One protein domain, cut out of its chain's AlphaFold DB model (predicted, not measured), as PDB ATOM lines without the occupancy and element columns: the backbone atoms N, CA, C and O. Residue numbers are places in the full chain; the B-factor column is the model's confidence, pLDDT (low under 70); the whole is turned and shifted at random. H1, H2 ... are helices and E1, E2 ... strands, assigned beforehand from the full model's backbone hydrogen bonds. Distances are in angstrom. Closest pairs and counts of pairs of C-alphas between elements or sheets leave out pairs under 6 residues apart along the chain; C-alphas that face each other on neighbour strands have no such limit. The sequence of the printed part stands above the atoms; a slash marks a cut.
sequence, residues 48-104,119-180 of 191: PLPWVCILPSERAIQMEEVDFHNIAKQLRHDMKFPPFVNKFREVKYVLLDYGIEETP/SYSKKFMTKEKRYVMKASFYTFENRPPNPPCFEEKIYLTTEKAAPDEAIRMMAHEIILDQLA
ATOM      1  N   PRO A  48     -64.042 -56.402  48.948       32.56
ATOM      2  CA  PRO A  48     -64.686 -57.499  49.665       32.56
ATOM      3  C   PRO A  48     -63.947 -58.018  50.908       32.56
ATOM      4  O   PRO A  48     -64.536 -58.785  51.654       32.56
ATOM      5  N   LEU A  49     -62.673 -57.670  51.157       37.94
ATOM      6  CA  LEU A  49     -61.876 -58.236  52.258       37.94
ATOM      7  C   LEU A  49     -60.746 -57.270  52.721       37.94
ATOM      8  O   LEU A  49     -59.733 -57.170  52.008       37.94
ATOM      9  N   PRO A  50     -60.862 -56.605  53.898       46.53
ATOM     10  CA  PRO A  50     -60.090 -55.414  54.288       46.53
ATOM     11  C   PRO A  50     -58.992 -55.703  55.325       46.53
ATOM     12  O   PRO A  50     -58.905 -55.027  56.341       46.53
ATOM     13  N   TRP A  51     -58.183 -56.749  55.155       56.78
ATOM     14  CA  TRP A  51     -57.213 -57.068  56.209       56.78
ATOM     15  C   TRP A  51     -55.881 -56.329  56.085       56.78
ATOM     16  O   TRP A  51     -55.197 -56.237  57.093       56.78
ATOM     17  N   VAL A  52     -55.530 -55.802  54.902       60.91
ATOM     18  CA  VAL A  52     -54.301 -55.016  54.698       60.91
ATOM     19  C   VAL A  52     -54.648 -53.557  54.417       60.91
ATOM     20  O   VAL A  52     -55.140 -53.223  53.334       60.91
ATOM     21  N   CYS A  53     -54.373 -52.690  55.383       72.38
ATOM     22  CA  CYS A  53     -54.458 -51.244  55.238       72.38
ATOM     23  C   CYS A  53     -53.165 -50.723  54.607       72.38
ATOM     24  O   CYS A  53     -52.087 -50.921  55.157       72.38
ATOM     25  N   ILE A  54     -53.273 -50.057  53.458       73.50
ATOM     26  CA  ILE A  54     -52.137 -49.441  52.764       73.50
ATOM     27  C   ILE A  54     -52.287 -47.931  52.904       73.50
ATOM     28  O   ILE A  54     -53.302 -47.390  52.467       73.50
ATOM     29  N   LEU A  55     -51.313 -47.278  53.536       72.56
ATOM     30  CA  LEU A  55     -51.367 -45.854  53.866       72.56
ATOM     31  C   LEU A  55     -50.169 -45.114  53.263       72.56
ATOM     32  O   LEU A  55     -49.058 -45.649  53.302       72.56
ATOM     33  N   PRO A  56     -50.363 -43.904  52.719       73.38
ATOM     34  CA  PRO A  56     -49.257 -43.067  52.286       73.38
ATOM     35  C   PRO A  56     -48.594 -42.408  53.504       73.38
ATOM     36  O   PRO A  56     -49.255 -42.114  54.501       73.38
ATOM     37  N   SER A  57     -47.293 -42.139  53.423       67.25
ATOM     38  CA  SER A  57     -46.606 -41.237  54.353       67.25
ATOM     39  C   SER A  57     -47.074 -39.785  54.170       67.25
ATOM     40  O   SER A  57     -47.603 -39.413  53.124       67.25
ATOM     41  N   GLU A  58     -46.818 -38.918  55.154       67.75
ATOM     42  CA  GLU A  58     -47.086 -37.475  55.018       67.75
ATOM     43  C   GLU A  58     -46.368 -36.855  53.810       67.75
ATOM     44  O   GLU A  58     -46.921 -35.994  53.127       67.75
ATOM     45  N   ARG A  59     -45.155 -37.330  53.506       65.19
ATOM     46  CA  ARG A  59     -44.377 -36.900  52.336       65.19
ATOM     47  C   ARG A  59     -45.025 -37.351  51.027       65.19
ATOM     48  O   ARG A  59     -45.080 -36.577  50.079       65.19
ATOM     49  N   ALA A  60     -45.545 -38.573  50.995       63.53
ATOM     50  CA  ALA A  60     -46.276 -39.119  49.860       63.53
ATOM     51  C   ALA A  60     -47.571 -38.341  49.571       63.53
ATOM     52  O   ALA A  60     -47.888 -38.082  48.415       63.53
ATOM     53  N   ILE A  61     -48.302 -37.912  50.605       60.31
ATOM     54  CA  ILE A  61     -49.552 -37.142  50.451       60.31
ATOM     55  C   ILE A  61     -49.330 -35.814  49.704       60.31
ATOM     56  O   ILE A  61     -50.236 -35.330  49.035       60.31
ATOM     57  N   GLN A  62     -48.126 -35.239  49.766       65.88
ATOM     58  CA  GLN A  62     -47.797 -33.972  49.100       65.88
ATOM     59  C   GLN A  62     -47.664 -34.093  47.570       65.88
ATOM     60  O   GLN A  62     -47.504 -33.081  46.889       65.88
ATOM     61  N   MET A  63     -47.717 -35.305  47.008       67.75
ATOM     62  CA  MET A  63     -47.650 -35.543  45.565       67.75
ATOM     63  C   MET A  63     -49.065 -35.639  44.973       67.75
ATOM     64  O   MET A  63     -49.567 -36.727  44.701       67.75
ATOM     65  N   GLU A  64     -49.702 -34.480  44.774       63.94
ATOM     66  CA  GLU A  64     -51.113 -34.344  44.357       63.94
ATOM     67  C   GLU A  64     -51.468 -35.045  43.029       63.94
ATOM     68  O   GLU A  64     -52.622 -35.394  42.802       63.94
ATOM     69  N   GLU A  65     -50.486 -35.283  42.157       67.12
ATOM     70  CA  GLU A  65     -50.684 -35.911  40.841       67.12
ATOM     71  C   GLU A  65     -50.811 -37.446  40.900       67.12
ATOM     72  O   GLU A  65     -51.066 -38.091  39.883       67.12
ATOM     73  N   VAL A  66     -50.623 -38.056  42.074       66.94
ATOM     74  CA  VAL A  66     -50.524 -39.511  42.224       66.94
ATOM     75  C   VAL A  66     -51.837 -40.103  42.730       66.94
ATOM     76  O   VAL A  66     -52.263 -39.863  43.859       66.94
ATOM     77  N   ASP A  67     -52.444 -40.979  41.927       74.19
ATOM     78  CA  ASP A  67     -53.621 -41.749  42.333       74.19
ATOM     79  C   ASP A  67     -53.244 -42.895  43.290       74.19
ATOM     80  O   ASP A  67     -53.082 -44.065  42.917       74.19
ATOM     81  N   PHE A  68     -53.102 -42.540  44.567       74.62
ATOM     82  CA  PHE A  68     -52.767 -43.483  45.627       74.62
ATOM     83  C   PHE A  68     -53.811 -44.596  45.790       74.62
ATOM     84  O   PHE A  68     -53.462 -45.724  46.147       74.62
ATOM     85  N   HIS A  69     -55.088 -44.315  45.513       75.44
ATOM     86  CA  HIS A  69     -56.150 -45.310  45.642       75.44
ATOM     87  C   HIS A  69     -55.923 -46.475  44.674       75.44
ATOM     88  O   HIS A  69     -55.962 -47.643  45.078       75.44
ATOM     89  N   ASN A  70     -55.623 -46.167  43.412       73.12
ATOM     90  CA  ASN A  70     -55.327 -47.183  42.409       73.12
ATOM     91  C   ASN A  70     -54.047 -47.968  42.732       73.12
ATOM     92  O   ASN A  70     -54.032 -49.194  42.593       73.12
ATOM     93  N   ILE A  71     -53.011 -47.304  43.251       74.56
ATOM     94  CA  ILE A  71     -51.776 -47.966  43.702       74.56
ATOM     95  C   ILE A  71     -52.060 -48.938  44.853       74.56
ATOM     96  O   ILE A  71     -51.656 -50.102  44.805       74.56
ATOM     97  N   ALA A  72     -52.811 -48.502  45.866       79.06
ATOM     98  CA  ALA A  72     -53.192 -49.347  46.992       79.06
ATOM     99  C   ALA A  72     -54.033 -50.551  46.537       79.06
ATOM    100  O   ALA A  72     -53.844 -51.667  47.024       79.06
ATOM    101  N   LYS A  73     -54.946 -50.361  45.579       78.25
ATOM    102  CA  LYS A  73     -55.754 -51.449  45.014       78.25
ATOM    103  C   LYS A  73     -54.890 -52.489  44.295       78.25
ATOM    104  O   LYS A  73     -55.090 -53.684  44.519       78.25
ATOM    105  N   GLN A  74     -53.925 -52.045  43.490       74.81
ATOM    106  CA  GLN A  74     -52.999 -52.927  42.778       74.81
ATOM    107  C   GLN A  74     -52.113 -53.718  43.749       74.81
ATOM    108  O   GLN A  74     -52.045 -54.940  43.662       74.81
ATOM    109  N   LEU A  75     -51.524 -53.057  44.747       77.81
ATOM    110  CA  LEU A  75     -50.707 -53.721  45.768       77.81
ATOM    111  C   LEU A  75     -51.483 -54.786  46.546       77.81
ATOM    112  O   LEU A  75     -50.991 -55.894  46.754       77.81
ATOM    113  N   ARG A  76     -52.729 -54.485  46.941       78.00
ATOM    114  CA  ARG A  76     -53.603 -55.471  47.598       78.00
ATOM    115  C   ARG A  76     -53.859 -56.687  46.713       78.00
ATOM    116  O   ARG A  76     -54.004 -57.785  47.245       78.00
ATOM    117  N   HIS A  77     -53.994 -56.490  45.403       77.94
ATOM    118  CA  HIS A  77     -54.162 -57.584  44.456       77.94
ATOM    119  C   HIS A  77     -52.886 -58.433  44.380       77.94
ATOM    120  O   HIS A  77     -52.951 -59.649  44.558       77.94
ATOM    121  N   ASP A  78     -51.731 -57.793  44.216       73.38
ATOM    122  CA  ASP A  78     -50.446 -58.472  44.041       73.38
ATOM    123  C   ASP A  78     -50.047 -59.280  45.288       73.38
ATOM    124  O   ASP A  78     -49.671 -60.446  45.176       73.38
ATOM    125  N   MET A  79     -50.262 -58.741  46.492       71.88
ATOM    126  CA  MET A  79     -50.022 -59.457  47.757       71.88
ATOM    127  C   MET A  79     -50.911 -60.698  47.945       71.88
ATOM    128  O   MET A  79     -50.562 -61.601  48.705       71.88
ATOM    129  N   LYS A  80     -52.072 -60.749  47.280       72.00
ATOM    130  CA  LYS A  80     -53.008 -61.885  47.329       72.00
ATOM    131  C   LYS A  80     -52.759 -62.902  46.219       72.00
ATOM    132  O   LYS A  80     -53.389 -63.959  46.220       72.00
ATOM    133  N   PHE A  81     -51.865 -62.605  45.277       70.44
ATOM    134  CA  PHE A  81     -51.574 -63.516  44.184       70.44
ATOM    135  C   PHE A  81     -50.825 -64.760  44.726       70.44
ATOM    136  O   PHE A  81     -49.990 -64.631  45.630       70.44
ATOM    137  N   PRO A  82     -51.096 -65.981  44.218       61.41
ATOM    138  CA  PRO A  82     -50.632 -67.241  44.816       61.41
ATOM    139  C   PRO A  82     -49.129 -67.431  45.104       61.41
ATOM    140  O   PRO A  82     -48.840 -68.174  46.043       61.41
ATOM    141  N   PRO A  83     -48.152 -66.808  44.410       63.75
ATOM    142  CA  PRO A  83     -46.759 -66.910  44.837       63.75
ATOM    143  C   PRO A  83     -46.443 -66.042  46.071       63.75
ATOM    144  O   PRO A  83     -45.457 -66.304  46.753       63.75
ATOM    145  N   PHE A  84     -47.284 -65.060  46.412       65.81
ATOM    146  CA  PHE A  84     -47.041 -64.084  47.483       65.81
ATOM    147  C   PHE A  84     -47.926 -64.274  48.721       65.81
ATOM    148  O   PHE A  84     -47.535 -63.894  49.826       65.81
ATOM    149  N   VAL A  85     -49.106 -64.884  48.557       68.94
ATOM    150  CA  VAL A  85     -50.153 -64.952  49.595       68.94
ATOM    151  C   VAL A  85     -49.666 -65.517  50.933       68.94
ATOM    152  O   VAL A  85     -50.035 -65.012  51.990       68.94
ATOM    153  N   ASN A  86     -48.794 -66.529  50.905       69.12
ATOM    154  CA  ASN A  86     -48.254 -67.138  52.122       69.12
ATOM    155  C   ASN A  86     -47.271 -66.213  52.846       69.12
ATOM    156  O   ASN A  86     -47.232 -66.210  54.073       69.12
ATOM    157  N   LYS A  87     -46.505 -65.415  52.096       70.81
ATOM    158  CA  LYS A  87     -45.480 -64.516  52.638       70.81
ATOM    159  C   LYS A  87     -46.099 -63.297  53.318       70.81
ATOM    160  O   LYS A  87     -45.610 -62.852  54.347       70.81
ATOM    161  N   PHE A  88     -47.214 -62.805  52.784       75.62
ATOM    162  CA  PHE A  88     -47.926 -61.657  53.344       75.62
ATOM    163  C   PHE A  88     -49.098 -62.040  54.252       75.62
ATOM    164  O   PHE A  88     -49.831 -61.158  54.687       75.62
ATOM    165  N   ARG A  89     -49.281 -63.331  54.567       74.69
ATOM    166  CA  ARG A  89     -50.431 -63.867  55.321       74.69
ATOM    167  C   ARG A  89     -50.701 -63.146  56.644       74.69
ATOM    168  O   ARG A  89     -51.855 -63.022  57.055       74.69
ATOM    169  N   GLU A  90     -49.648 -62.691  57.310       75.06
ATOM    170  CA  GLU A  90     -49.733 -62.061  58.631       75.06
ATOM    171  C   GLU A  90     -49.718 -60.529  58.573       75.06
ATOM    172  O   GLU A  90     -50.034 -59.875  59.568       75.06
ATOM    173  N   VAL A  91     -49.414 -59.941  57.413       79.38
ATOM    174  CA  VAL A  91     -49.360 -58.486  57.239       79.38
ATOM    175  C   VAL A  91     -50.768 -57.902  57.320       79.38
ATOM    176  O   VAL A  91     -51.687 -58.389  56.676       79.38
ATOM    177  N   LYS A  92     -50.948 -56.839  58.101       78.12
ATOM    178  CA  LYS A  92     -52.209 -56.099  58.250       78.12
ATOM    179  C   LYS A  92     -52.085 -54.618  57.919       78.12
ATOM    180  O   LYS A  92     -53.079 -53.997  57.555       78.12
ATOM    181  N   TYR A  93     -50.883 -54.056  57.993       78.62
ATOM    182  CA  TYR A  93     -50.647 -52.667  57.611       78.62
ATOM    183  C   TYR A  93     -49.396 -52.560  56.744       78.62
ATOM    184  O   TYR A  93     -48.403 -53.249  56.974       78.62
ATOM    185  N   VAL A  94     -49.459 -51.700  55.735       82.94
ATOM    186  CA  VAL A  94     -48.332 -51.331  54.881       82.94
ATOM    187  C   VAL A  94     -48.280 -49.813  54.825       82.94
ATOM    188  O   VAL A  94     -49.236 -49.172  54.386       82.94
ATOM    189  N   LEU A  95     -47.175 -49.237  55.279       83.50
ATOM    190  CA  LEU A  95     -46.905 -47.812  55.115       83.50
ATOM    191  C   LEU A  95     -46.038 -47.620  53.879       83.50
ATOM    192  O   LEU A  95     -44.952 -48.189  53.797       83.50
ATOM    193  N   LEU A  96     -46.525 -46.832  52.928       81.94
ATOM    194  CA  LEU A  96     -45.810 -46.482  51.710       81.94
ATOM    195  C   LEU A  96     -45.297 -45.056  51.814       81.94
ATOM    196  O   LEU A  96     -46.068 -44.099  51.815       81.94
ATOM    197  N   ASP A  97     -43.984 -44.920  51.851       83.31
ATOM    198  CA  ASP A  97     -43.305 -43.642  51.777       83.31
ATOM    199  C   ASP A  97     -42.613 -43.515  50.424       83.31
ATOM    200  O   ASP A  97     -41.653 -44.229  50.141       83.31
ATOM    201  N   TYR A  98     -43.099 -42.608  49.582       79.38
ATOM    202  CA  TYR A  98     -42.499 -42.336  48.285       79.38
ATOM    203  C   TYR A  98     -42.123 -40.862  48.140       79.38
ATOM    204  O   TYR A  98     -42.686 -39.983  48.791       79.38
ATOM    205  N   GLY A  99     -41.121 -40.597  47.308       81.06
ATOM    206  CA  GLY A  99     -40.612 -39.254  47.063       81.06
ATOM    207  C   GLY A  99     -39.487 -39.236  46.034       81.06
ATOM    208  O   GLY A  99     -39.192 -40.244  45.393       81.06
ATOM    209  N   ILE A 100     -38.845 -38.079  45.883       80.88
ATOM    210  CA  ILE A 100     -37.690 -37.892  45.001       80.88
ATOM    211  C   ILE A 100     -36.468 -37.581  45.867       80.88
ATOM    212  O   ILE A 100     -36.476 -36.615  46.627       80.88
ATOM    213  N   GLU A 101     -35.412 -38.384  45.740       81.12
ATOM    214  CA  GLU A 101     -34.123 -38.160  46.399       81.12
ATOM    215  C   GLU A 101     -33.072 -37.741  45.358       81.12
ATOM    216  O   GLU A 101     -33.055 -38.210  44.214       81.12
ATOM    217  N   GLU A 102     -32.177 -36.832  45.747       76.94
ATOM    218  CA  GLU A 102     -30.968 -36.564  44.968       76.94
ATOM    219  C   GLU A 102     -30.010 -37.736  45.161       76.94
ATOM    220  O   GLU A 102     -29.714 -38.120  46.295       76.94
ATOM    221  N   THR A 103     -29.496 -38.296  44.066       67.00
ATOM    222  CA  THR A 103     -28.470 -39.332  44.167       67.00
ATOM    223  C   THR A 103     -27.283 -38.732  44.922       67.00
ATOM    224  O   THR A 103     -26.840 -37.635  44.548       67.00
ATOM    225  N   PRO A 104     -26.759 -39.387  45.981       56.72
ATOM    226  CA  PRO A 104     -25.534 -38.921  46.606       56.72
ATOM    227  C   PRO A 104     -24.511 -38.796  45.489       56.72
ATOM    228  O   PRO A 104     -24.339 -39.737  44.713       56.72
ATOM    229  N   SER A 119     -11.283 -25.744  46.349       64.25
ATOM    230  CA  SER A 119     -11.449 -26.879  45.436       64.25
ATOM    231  C   SER A 119     -12.736 -26.701  44.638       64.25
ATOM    232  O   SER A 119     -13.802 -26.567  45.237       64.25
ATOM    233  N   TYR A 120     -12.656 -26.699  43.307       63.69
ATOM    234  CA  TYR A 120     -13.830 -26.584  42.438       63.69
ATOM    235  C   TYR A 120     -13.700 -27.454  41.179       63.69
ATOM    236  O   TYR A 120     -12.602 -27.762  40.720       63.69
ATOM    237  N   SER A 121     -14.838 -27.860  40.614       61.28
ATOM    238  CA  SER A 121     -14.914 -28.526  39.308       61.28
ATOM    239  C   SER A 121     -15.356 -27.513  38.255       61.28
ATOM    240  O   SER A 121     -16.293 -26.752  38.484       61.28
ATOM    241  N   LYS A 122     -14.713 -27.509  37.079       60.12
ATOM    242  CA  LYS A 122     -15.142 -26.678  35.936       60.12
ATOM    243  C   LYS A 122     -16.402 -27.211  35.242       60.12
ATOM    244  O   LYS A 122     -17.010 -26.482  34.464       60.12
ATOM    245  N   LYS A 123     -16.792 -28.464  35.492       56.34
ATOM    246  CA  LYS A 123     -18.036 -29.041  34.973       56.34
ATOM    247  C   LYS A 123     -19.114 -28.943  36.044       56.34
ATOM    248  O   LYS A 123     -19.003 -29.585  37.087       56.34
ATOM    249  N   PHE A 124     -20.151 -28.157  35.766       52.44
ATOM    250  CA  PHE A 124     -21.391 -28.200  36.531       52.44
ATOM    251  C   PHE A 124     -22.083 -29.525  36.210       52.44
ATOM    252  O   PHE A 124     -22.458 -29.762  35.063       52.44
ATOM    253  N   MET A 125     -22.195 -30.409  37.197       54.81
ATOM    254  CA  MET A 125     -22.989 -31.623  37.062       54.81
ATOM    255  C   MET A 125     -24.295 -31.436  37.813       54.81
ATOM    256  O   MET A 125     -24.303 -31.270  39.032       54.81
ATOM    257  N   THR A 126     -25.400 -31.452  37.073       57.31
ATOM    258  CA  THR A 126     -26.737 -31.556  37.647       57.31
ATOM    259  C   THR A 126     -26.807 -32.882  38.394       57.31
ATOM    260  O   THR A 126     -26.517 -33.932  37.818       57.31
ATOM    261  N   LYS A 127     -27.134 -32.848  39.688       65.00
ATOM    262  CA  LYS A 127     -27.306 -34.076  40.465       65.00
ATOM    263  C   LYS A 127     -28.467 -34.870  39.876       65.00
ATOM    264  O   LYS A 127     -29.566 -34.338  39.725       65.00
ATOM    265  N   GLU A 128     -28.214 -36.128  39.546       71.81
ATOM    266  CA  GLU A 128     -29.241 -37.037  39.049       71.81
ATOM    267  C   GLU A 128     -30.308 -37.239  40.141       71.81
ATOM    268  O   GLU A 128     -29.973 -37.542  41.292       71.81
ATOM    269  N   LYS A 129     -31.588 -37.052  39.804       78.00
ATOM    270  CA  LYS A 129     -32.715 -37.280  40.720       78.00
ATOM    271  C   LYS A 129     -33.289 -38.678  40.517       78.00
ATOM    272  O   LYS A 129     -33.422 -39.140  39.379       78.00
ATOM    273  N   ARG A 130     -33.687 -39.333  41.606       81.94
ATOM    274  CA  ARG A 130     -34.304 -40.665  41.583       81.94
ATOM    275  C   ARG A 130     -35.598 -40.660  42.380       81.94
ATOM    276  O   ARG A 130     -35.656 -40.074  43.457       81.94
ATOM    277  N   TYR A 131     -36.616 -41.331  41.861       83.31
ATOM    278  CA  TYR A 131     -37.756 -41.737  42.663       83.31
ATOM    279  C   TYR A 131     -37.302 -42.775  43.682       83.31
ATOM    280  O   TYR A 131     -36.477 -43.647  43.392       83.31
ATOM    281  N   VAL A 132     -37.872 -42.678  44.872       85.50
ATOM    282  CA  VAL A 132     -37.622 -43.568  45.994       85.50
ATOM    283  C   VAL A 132     -38.959 -43.998  46.552       85.50
ATOM    284  O   VAL A 132     -39.825 -43.158  46.768       85.50
ATOM    285  N   MET A 133     -39.112 -45.296  46.790       84.50
ATOM    286  CA  MET A 133     -40.260 -45.846  47.496       84.50
ATOM    287  C   MET A 133     -39.760 -46.785  48.578       84.50
ATOM    288  O   MET A 133     -38.943 -47.668  48.314       84.50
ATOM    289  N   LYS A 134     -40.264 -46.578  49.788       87.00
ATOM    290  CA  LYS A 134     -40.079 -47.434  50.944       87.00
ATOM    291  C   LYS A 134     -41.440 -47.978  51.366       87.00
ATOM    292  O   LYS A 134     -42.370 -47.206  51.578       87.00
ATOM    293  N   ALA A 135     -41.546 -49.290  51.502       85.38
ATOM    294  CA  ALA A 135     -42.711 -49.961  52.054       85.38
ATOM    295  C   ALA A 135     -42.342 -50.605  53.392       85.38
ATOM    296  O   ALA A 135     -41.430 -51.426  53.450       85.38
ATOM    297  N   SER A 136     -43.053 -50.243  54.457       84.62
ATOM    298  CA  SER A 136     -42.887 -50.822  55.794       84.62
ATOM    299  C   SER A 136     -44.092 -51.705  56.115       84.62
ATOM    300  O   SER A 136     -45.231 -51.240  56.048       84.62
ATOM    301  N   PHE A 137     -43.853 -52.975  56.450       85.38
ATOM    302  CA  PHE A 137     -44.889 -53.999  56.606       85.38
ATOM    303  C   PHE A 137     -45.085 -54.373  58.077       85.38
ATOM    304  O   PHE A 137     -44.128 -54.619  58.807       85.38
ATOM    305  N   TYR A 138     -46.339 -54.462  58.503       80.62
ATOM    306  CA  TYR A 138     -46.746 -54.574  59.904       80.62
ATOM    307  C   TYR A 138     -47.777 -55.685  60.074       80.62
ATOM    308  O   TYR A 138     -48.661 -55.839  59.230       80.62
ATOM    309  N   THR A 139     -47.700 -56.436  61.170       79.56
ATOM    310  CA  THR A 139     -48.687 -57.464  61.547       79.56
ATOM    311  C   THR A 139     -49.746 -56.888  62.493       79.56
ATOM    312  O   THR A 139     -49.789 -55.685  62.744       79.56
ATOM    313  N   PHE A 140     -50.635 -57.734  63.023       68.50
ATOM    314  CA  PHE A 140     -51.590 -57.322  64.059       68.50
ATOM    315  C   PHE A 140     -50.900 -56.926  65.376       68.50
ATOM    316  O   PHE A 140     -51.344 -56.007  66.058       68.50
ATOM    317  N   GLU A 141     -49.804 -57.604  65.721       68.25
ATOM    318  CA  GLU A 141     -49.080 -57.413  66.986       68.25
ATOM    319  C   GLU A 141     -48.139 -56.201  66.939       68.25
ATOM    320  O   GLU A 141     -47.929 -55.523  67.946       68.25
ATOM    321  N   ASN A 142     -47.633 -55.871  65.749       67.12
ATOM    322  CA  ASN A 142     -46.718 -54.759  65.531       67.12
ATOM    323  C   ASN A 142     -47.384 -53.714  64.645       67.12
ATOM    324  O   ASN A 142     -47.313 -53.815  63.426       67.12
ATOM    325  N   ARG A 143     -48.009 -52.703  65.259       65.44
ATOM    326  CA  ARG A 143     -48.475 -51.477  64.589       65.44
ATOM    327  C   ARG A 143     -47.584 -50.290  64.975       65.44
ATOM    328  O   ARG A 143     -47.044 -50.308  66.083       65.44
ATOM    329  N   PRO A 144     -47.452 -49.248  64.132       66.81
ATOM    330  CA  PRO A 144     -46.779 -48.010  64.519       66.81
ATOM    331  C   PRO A 144     -47.286 -47.524  65.888       66.81
ATOM    332  O   PRO A 144     -48.494 -47.587  66.135       66.81
ATOM    333  N   PRO A 145     -46.402 -47.084  66.799       71.00
ATOM    334  CA  PRO A 145     -44.990 -46.743  66.595       71.00
ATOM    335  C   PRO A 145     -43.997 -47.922  66.682       71.00
ATOM    336  O   PRO A 145     -42.791 -47.689  66.630       71.00
ATOM    337  N   ASN A 146     -44.457 -49.170  66.819       76.00
ATOM    338  CA  ASN A 146     -43.560 -50.331  66.853       76.00
ATOM    339  C   ASN A 146     -42.797 -50.482  65.522       76.00
ATOM    340  O   ASN A 146     -43.304 -50.058  64.479       76.00
ATOM    341  N   PRO A 147     -41.592 -51.084  65.524       79.81
ATOM    342  CA  PRO A 147     -40.859 -51.346  64.292       79.81
ATOM    343  C   PRO A 147     -41.642 -52.302  63.371       79.81
ATOM    344  O   PRO A 147     -42.332 -53.203  63.862       79.81
ATOM    345  N   PRO A 148     -41.551 -52.121  62.041       82.56
ATOM    346  CA  PRO A 148     -42.167 -53.032  61.084       82.56
ATOM    347  C   PRO A 148     -41.514 -54.413  61.134       82.56
ATOM    348  O   PRO A 148     -40.351 -54.565  61.501       82.56
ATOM    349  N   CYS A 149     -42.263 -55.427  60.712       83.62
ATOM    350  CA  CYS A 149     -41.774 -56.795  60.577       83.62
ATOM    351  C   CYS A 149     -40.666 -56.894  59.525       83.62
ATOM    352  O   CYS A 149     -39.731 -57.673  59.688       83.62
ATOM    353  N   PHE A 150     -40.784 -56.112  58.453       83.88
ATOM    354  CA  PHE A 150     -39.750 -55.922  57.441       83.88
ATOM    355  C   PHE A 150     -40.022 -54.647  56.636       83.88
ATOM    356  O   PHE A 150     -41.130 -54.097  56.664       83.88
ATOM    357  N   GLU A 151     -39.001 -54.177  55.924       85.00
ATOM    358  CA  GLU A 151     -39.070 -52.997  55.069       85.00
ATOM    359  C   GLU A 151     -38.394 -53.269  53.733       85.00
ATOM    360  O   GLU A 151     -37.320 -53.861  53.695       85.00
ATOM    361  N   GLU A 152     -38.984 -52.758  52.660       83.44
ATOM    362  CA  GLU A 152     -38.419 -52.817  51.316       83.44
ATOM    363  C   GLU A 152     -38.219 -51.406  50.784       83.44
ATOM    364  O   GLU A 152     -39.099 -50.555  50.927       83.44
ATOM    365  N   LYS A 153     -37.055 -51.140  50.184       84.12
ATOM    366  CA  LYS A 153     -36.733 -49.836  49.598       84.12
ATOM    367  C   LYS A 153     -36.168 -50.021  48.202       84.12
ATOM    368  O   LYS A 153     -35.148 -50.676  48.022       84.12
ATOM    369  N   ILE A 154     -36.787 -49.360  47.236       82.69
ATOM    370  CA  ILE A 154     -36.384 -49.413  45.833       82.69
ATOM    371  C   ILE A 154     -36.195 -48.008  45.266       82.69
ATOM    372  O   ILE A 154     -36.734 -47.017  45.773       82.69
ATOM    373  N   TYR A 155     -35.422 -47.944  44.188       82.75
ATOM    374  CA  TYR A 155     -35.039 -46.709  43.520       82.75
ATOM    375  C   TYR A 155     -35.331 -46.812  42.027       82.75
ATOM    376  O   TYR A 155     -35.095 -47.853  41.412       82.75
ATOM    377  N   LEU A 156     -35.783 -45.713  41.428       80.12
ATOM    378  CA  LEU A 156     -36.001 -45.608  39.989       80.12
ATOM    379  C   LEU A 156     -35.471 -44.264  39.492       80.12
ATOM    380  O   LEU A 156     -35.720 -43.231  40.106       80.12
ATOM    381  N   THR A 157     -34.723 -44.244  38.391       81.06
ATOM    382  CA  THR A 157     -34.272 -42.979  37.797       81.06
ATOM    383  C   THR A 157     -35.470 -42.171  37.302       81.06
ATOM    384  O   THR A 157     -36.417 -42.728  36.745       81.06
ATOM    385  N   THR A 158     -35.439 -40.850  37.507       78.81
ATOM    386  CA  THR A 158     -36.566 -39.978  37.121       78.81
ATOM    387  C   THR A 158     -36.794 -39.905  35.611       78.81
ATOM    388  O   THR A 158     -37.897 -39.613  35.169       78.81
ATOM    389  N   GLU A 159     -35.780 -40.247  34.817       78.31
ATOM    390  CA  GLU A 159     -35.844 -40.299  33.353       78.31
ATOM    391  C   GLU A 159     -36.586 -41.535  32.813       78.31
ATOM    392  O   GLU A 159     -36.949 -41.565  31.640       78.31
ATOM    393  N   LYS A 160     -36.798 -42.572  33.638       75.56
ATOM    394  CA  LYS A 160     -37.331 -43.863  33.174       75.56
ATOM    395  C   LYS A 160     -38.849 -43.865  32.979       75.56
ATOM    396  O   LYS A 160     -39.333 -44.623  32.146       75.56
ATOM    397  N   ALA A 161     -39.582 -43.063  33.746       79.00
ATOM    398  CA  ALA A 161     -41.037 -42.968  33.665       79.00
ATOM    399  C   ALA A 161     -41.542 -41.662  34.301       79.00
ATOM    400  O   ALA A 161     -40.862 -41.057  35.138       79.00
ATOM    401  N   ALA A 162     -42.757 -41.254  33.929       81.31
ATOM    402  CA  ALA A 162     -43.482 -40.200  34.634       81.31
ATOM    403  C   ALA A 162     -43.779 -40.622  36.094       81.31
ATOM    404  O   ALA A 162     -43.760 -41.820  36.385       81.31
ATOM    405  N   PRO A 163     -44.011 -39.680  37.030       76.31
ATOM    406  CA  PRO A 163     -44.139 -39.990  38.458       76.31
ATOM    407  C   PRO A 163     -45.197 -41.053  38.792       76.31
ATOM    408  O   PRO A 163     -44.937 -41.946  39.593       76.31
ATOM    409  N   ASP A 164     -46.365 -40.993  38.161       73.88
ATOM    410  CA  ASP A 164     -47.474 -41.934  38.345       73.88
ATOM    411  C   ASP A 164     -47.101 -43.361  37.908       73.88
ATOM    412  O   ASP A 164     -47.267 -44.329  38.658       73.88
ATOM    413  N   GLU A 165     -46.529 -43.492  36.712       77.25
ATOM    414  CA  GLU A 165     -46.084 -44.763  36.161       77.25
ATOM    415  C   GLU A 165     -44.892 -45.317  36.945       77.25
ATOM    416  O   GLU A 165     -44.873 -46.505  37.267       77.25
ATOM    417  N   ALA A 166     -43.948 -44.456  37.328       79.31
ATOM    418  CA  ALA A 166     -42.820 -44.792  38.182       79.31
ATOM    419  C   ALA A 166     -43.289 -45.391  39.510       79.31
ATOM    420  O   ALA A 166     -42.867 -46.486  39.866       79.31
ATOM    421  N   ILE A 167     -44.198 -44.715  40.214       77.31
ATOM    422  CA  ILE A 167     -44.727 -45.164  41.507       77.31
ATOM    423  C   ILE A 167     -45.506 -46.473  41.346       77.31
ATOM    424  O   ILE A 167     -45.333 -47.380  42.157       77.31
ATOM    425  N   ARG A 168     -46.305 -46.627  40.283       77.69
ATOM    426  CA  ARG A 168     -47.013 -47.885  39.991       77.69
ATOM    427  C   ARG A 168     -46.046 -49.046  39.747       77.69
ATOM    428  O   ARG A 168     -46.238 -50.123  40.307       77.69
ATOM    429  N   MET A 169     -45.016 -48.834  38.927       80.00
ATOM    430  CA  MET A 169     -43.977 -49.834  38.663       80.00
ATOM    431  C   MET A 169     -43.225 -50.185  39.947       80.00
ATOM    432  O   MET A 169     -43.043 -51.354  40.254       80.00
ATOM    433  N   MET A 170     -42.842 -49.175  40.723       82.12
ATOM    434  CA  MET A 170     -42.140 -49.340  41.991       82.12
ATOM    435  C   MET A 170     -42.975 -50.134  43.004       82.12
ATOM    436  O   MET A 170     -42.492 -51.103  43.582       82.12
ATOM    437  N   ALA A 171     -44.249 -49.793  43.173       79.94
ATOM    438  CA  ALA A 171     -45.154 -50.526  44.051       79.94
ATOM    439  C   ALA A 171     -45.227 -52.018  43.679       79.94
ATOM    440  O   ALA A 171     -45.122 -52.879  44.550       79.94
ATOM    441  N   HIS A 172     -45.341 -52.327  42.386       80.69
ATOM    442  CA  HIS A 172     -45.336 -53.707  41.910       80.69
ATOM    443  C   HIS A 172     -44.002 -54.416  42.201       80.69
ATOM    444  O   HIS A 172     -43.989 -55.514  42.758       80.69
ATOM    445  N   GLU A 173     -42.878 -53.765  41.894       79.81
ATOM    446  CA  GLU A 173     -41.537 -54.317  42.114       79.81
ATOM    447  C   GLU A 173     -41.231 -54.567  43.596       79.81
ATOM    448  O   GLU A 173     -40.607 -55.569  43.915       79.81
ATOM    449  N   ILE A 174     -41.732 -53.745  44.526       80.12
ATOM    450  CA  ILE A 174     -41.604 -53.999  45.976       80.12
ATOM    451  C   ILE A 174     -42.204 -55.352  46.382       80.12
ATOM    452  O   ILE A 174     -41.705 -56.010  47.295       80.12
ATOM    453  N   ILE A 175     -43.272 -55.787  45.708       73.62
ATOM    454  CA  ILE A 175     -43.878 -57.099  45.949       73.62
ATOM    455  C   ILE A 175     -43.083 -58.200  45.234       73.62
ATOM    456  O   ILE A 175     -42.862 -59.259  45.822       73.62
ATOM    457  N   LEU A 176     -42.617 -57.954  44.001       67.88
ATOM    458  CA  LEU A 176     -41.851 -58.922  43.206       67.88
ATOM    459  C   LEU A 176     -40.446 -59.210  43.756       67.88
ATOM    460  O   LEU A 176     -40.032 -60.370  43.755       67.88
ATOM    461  N   ASP A 177     -39.722 -58.198  44.241       61.44
ATOM    462  CA  ASP A 177     -38.345 -58.329  44.744       61.44
ATOM    463  C   ASP A 177     -38.279 -59.312  45.925       61.44
ATOM    464  O   ASP A 177     -37.308 -60.036  46.123       61.44
ATOM    465  N   GLN A 178     -39.395 -59.487  46.636       56.38
ATOM    466  CA  GLN A 178     -39.543 -60.498  47.679       56.38
ATOM    467  C   GLN A 178     -39.627 -61.952  47.183       56.38
ATOM    468  O   GLN A 178     -39.470 -62.856  48.006       56.38
ATOM    469  N   LEU A 179     -39.867 -62.215  45.895       48.34
ATOM    470  CA  LEU A 179     -39.679 -63.546  45.295       48.34
ATOM    471  C   LEU A 179     -38.248 -63.761  44.799       48.34
ATOM    472  O   LEU A 179     -37.790 -64.902  44.756       48.34
ATOM    473  N   ALA A 180     -37.564 -62.683  44.405       43.69
ATOM    474  CA  ALA A 180     -36.204 -62.731  43.882       43.69
ATOM    475  C   ALA A 180     -35.144 -62.710  44.990       43.69
ATOM    476  O   ALA A 180     -34.058 -63.241  44.777       43.69
TER     477      ALA A 180
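Overview. This is residues 48 to 104 and 119 to 180 of the 191 residues of an uncharacterized protein of Holosporales bacterium (UniProt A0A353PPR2). A twisted sheet of four strands makes a slab, with two helices, H2 and H3, side by side over one face; residues 119 to 125 stick out as a free arm that lengthens the whole. The short helix H1 sits beside the strands, not over them. The printed part has 119 residues, with three named helices and five named strands in the order E1 H1 H2 E2 E3 E4 E5 H3; the sheet's order is E1 E2 E4 E5, mixed, and the class is mixed, helices and strands. The whole is only just compact, close to loose, with a radius of gyration of the C-alphas of 16.2 A and spans of 58 by 30 by 28 A.

Along the chain. In the sheet, E1 is residues 53 to 56, from C-alpha 53 at (-54.458, -51.244, 55.238), E2 residues 93 to 102, 28.4 A long, E4 residues 129 to 138, 29.4 A, and E5 residues 150 to 157, 24.2 A. H1 is residues 58 to 61, H2 residues 68 to 80, 18.5 A, and H3 residues 163 to 180, 24.7 A, ending at C-alpha 180 at (-36.204, -62.731, 43.882). E3, residues 119 to 121, starts at C-alpha 119 at (-11.449, -26.879, 45.436) and pairs with no named strand.

Arrangement. E2 and E4 are antiparallel, with N 97 and O 134 at 2.8 A. E4 and E5 form a hairpin, antiparallel, with N 131 and O 156 at 2.7 A. The edge strand E1 is parallel to E2, with N 94 and O 53 at 2.8 A. E1, H1 H2 and E2 make a strand-helix-strand unit, two parallel neighbour strands with helices between, and its crossover is left-handed. H2 and H3 lie on the same face, giving two layers, helices on one face of a sheet. H3, at a height of 8.1 A over the sheet, lies over E4 and E5; its closest C-alphas to E5 are those of Ile 174 and Glu 152, 6.3 A apart. H3 has a kink of 34 degrees near residue 174. With residues 167 to 175 alone it touches H2, closest at the C-alphas of Arg 168 and Ile 71, 6.0 A, at a shallow tilt of 17 degrees, the same way. H2 lies over E1. H1 stands at the sheet's level, its height 1.2 A. O i to N i+4 pairs are within hydrogen-bond range in 8 of 9 for H2 and 11 of 14 for H3; H1 is too short for one.

Size, cuts and confidence. The C-alphas of Pro 48 and Ser 119, the two farthest apart, are 61.6 A apart. Residues 105 to 118 are not printed, and C-alphas 104 and 119 are 18.6 A apart across that cut. The links H2 to E2 and E4 to E5 are long. Mean pLDDT of the printed part is 72.5; 41 residues are under 70, among them 57 to 66 and 119 to 127.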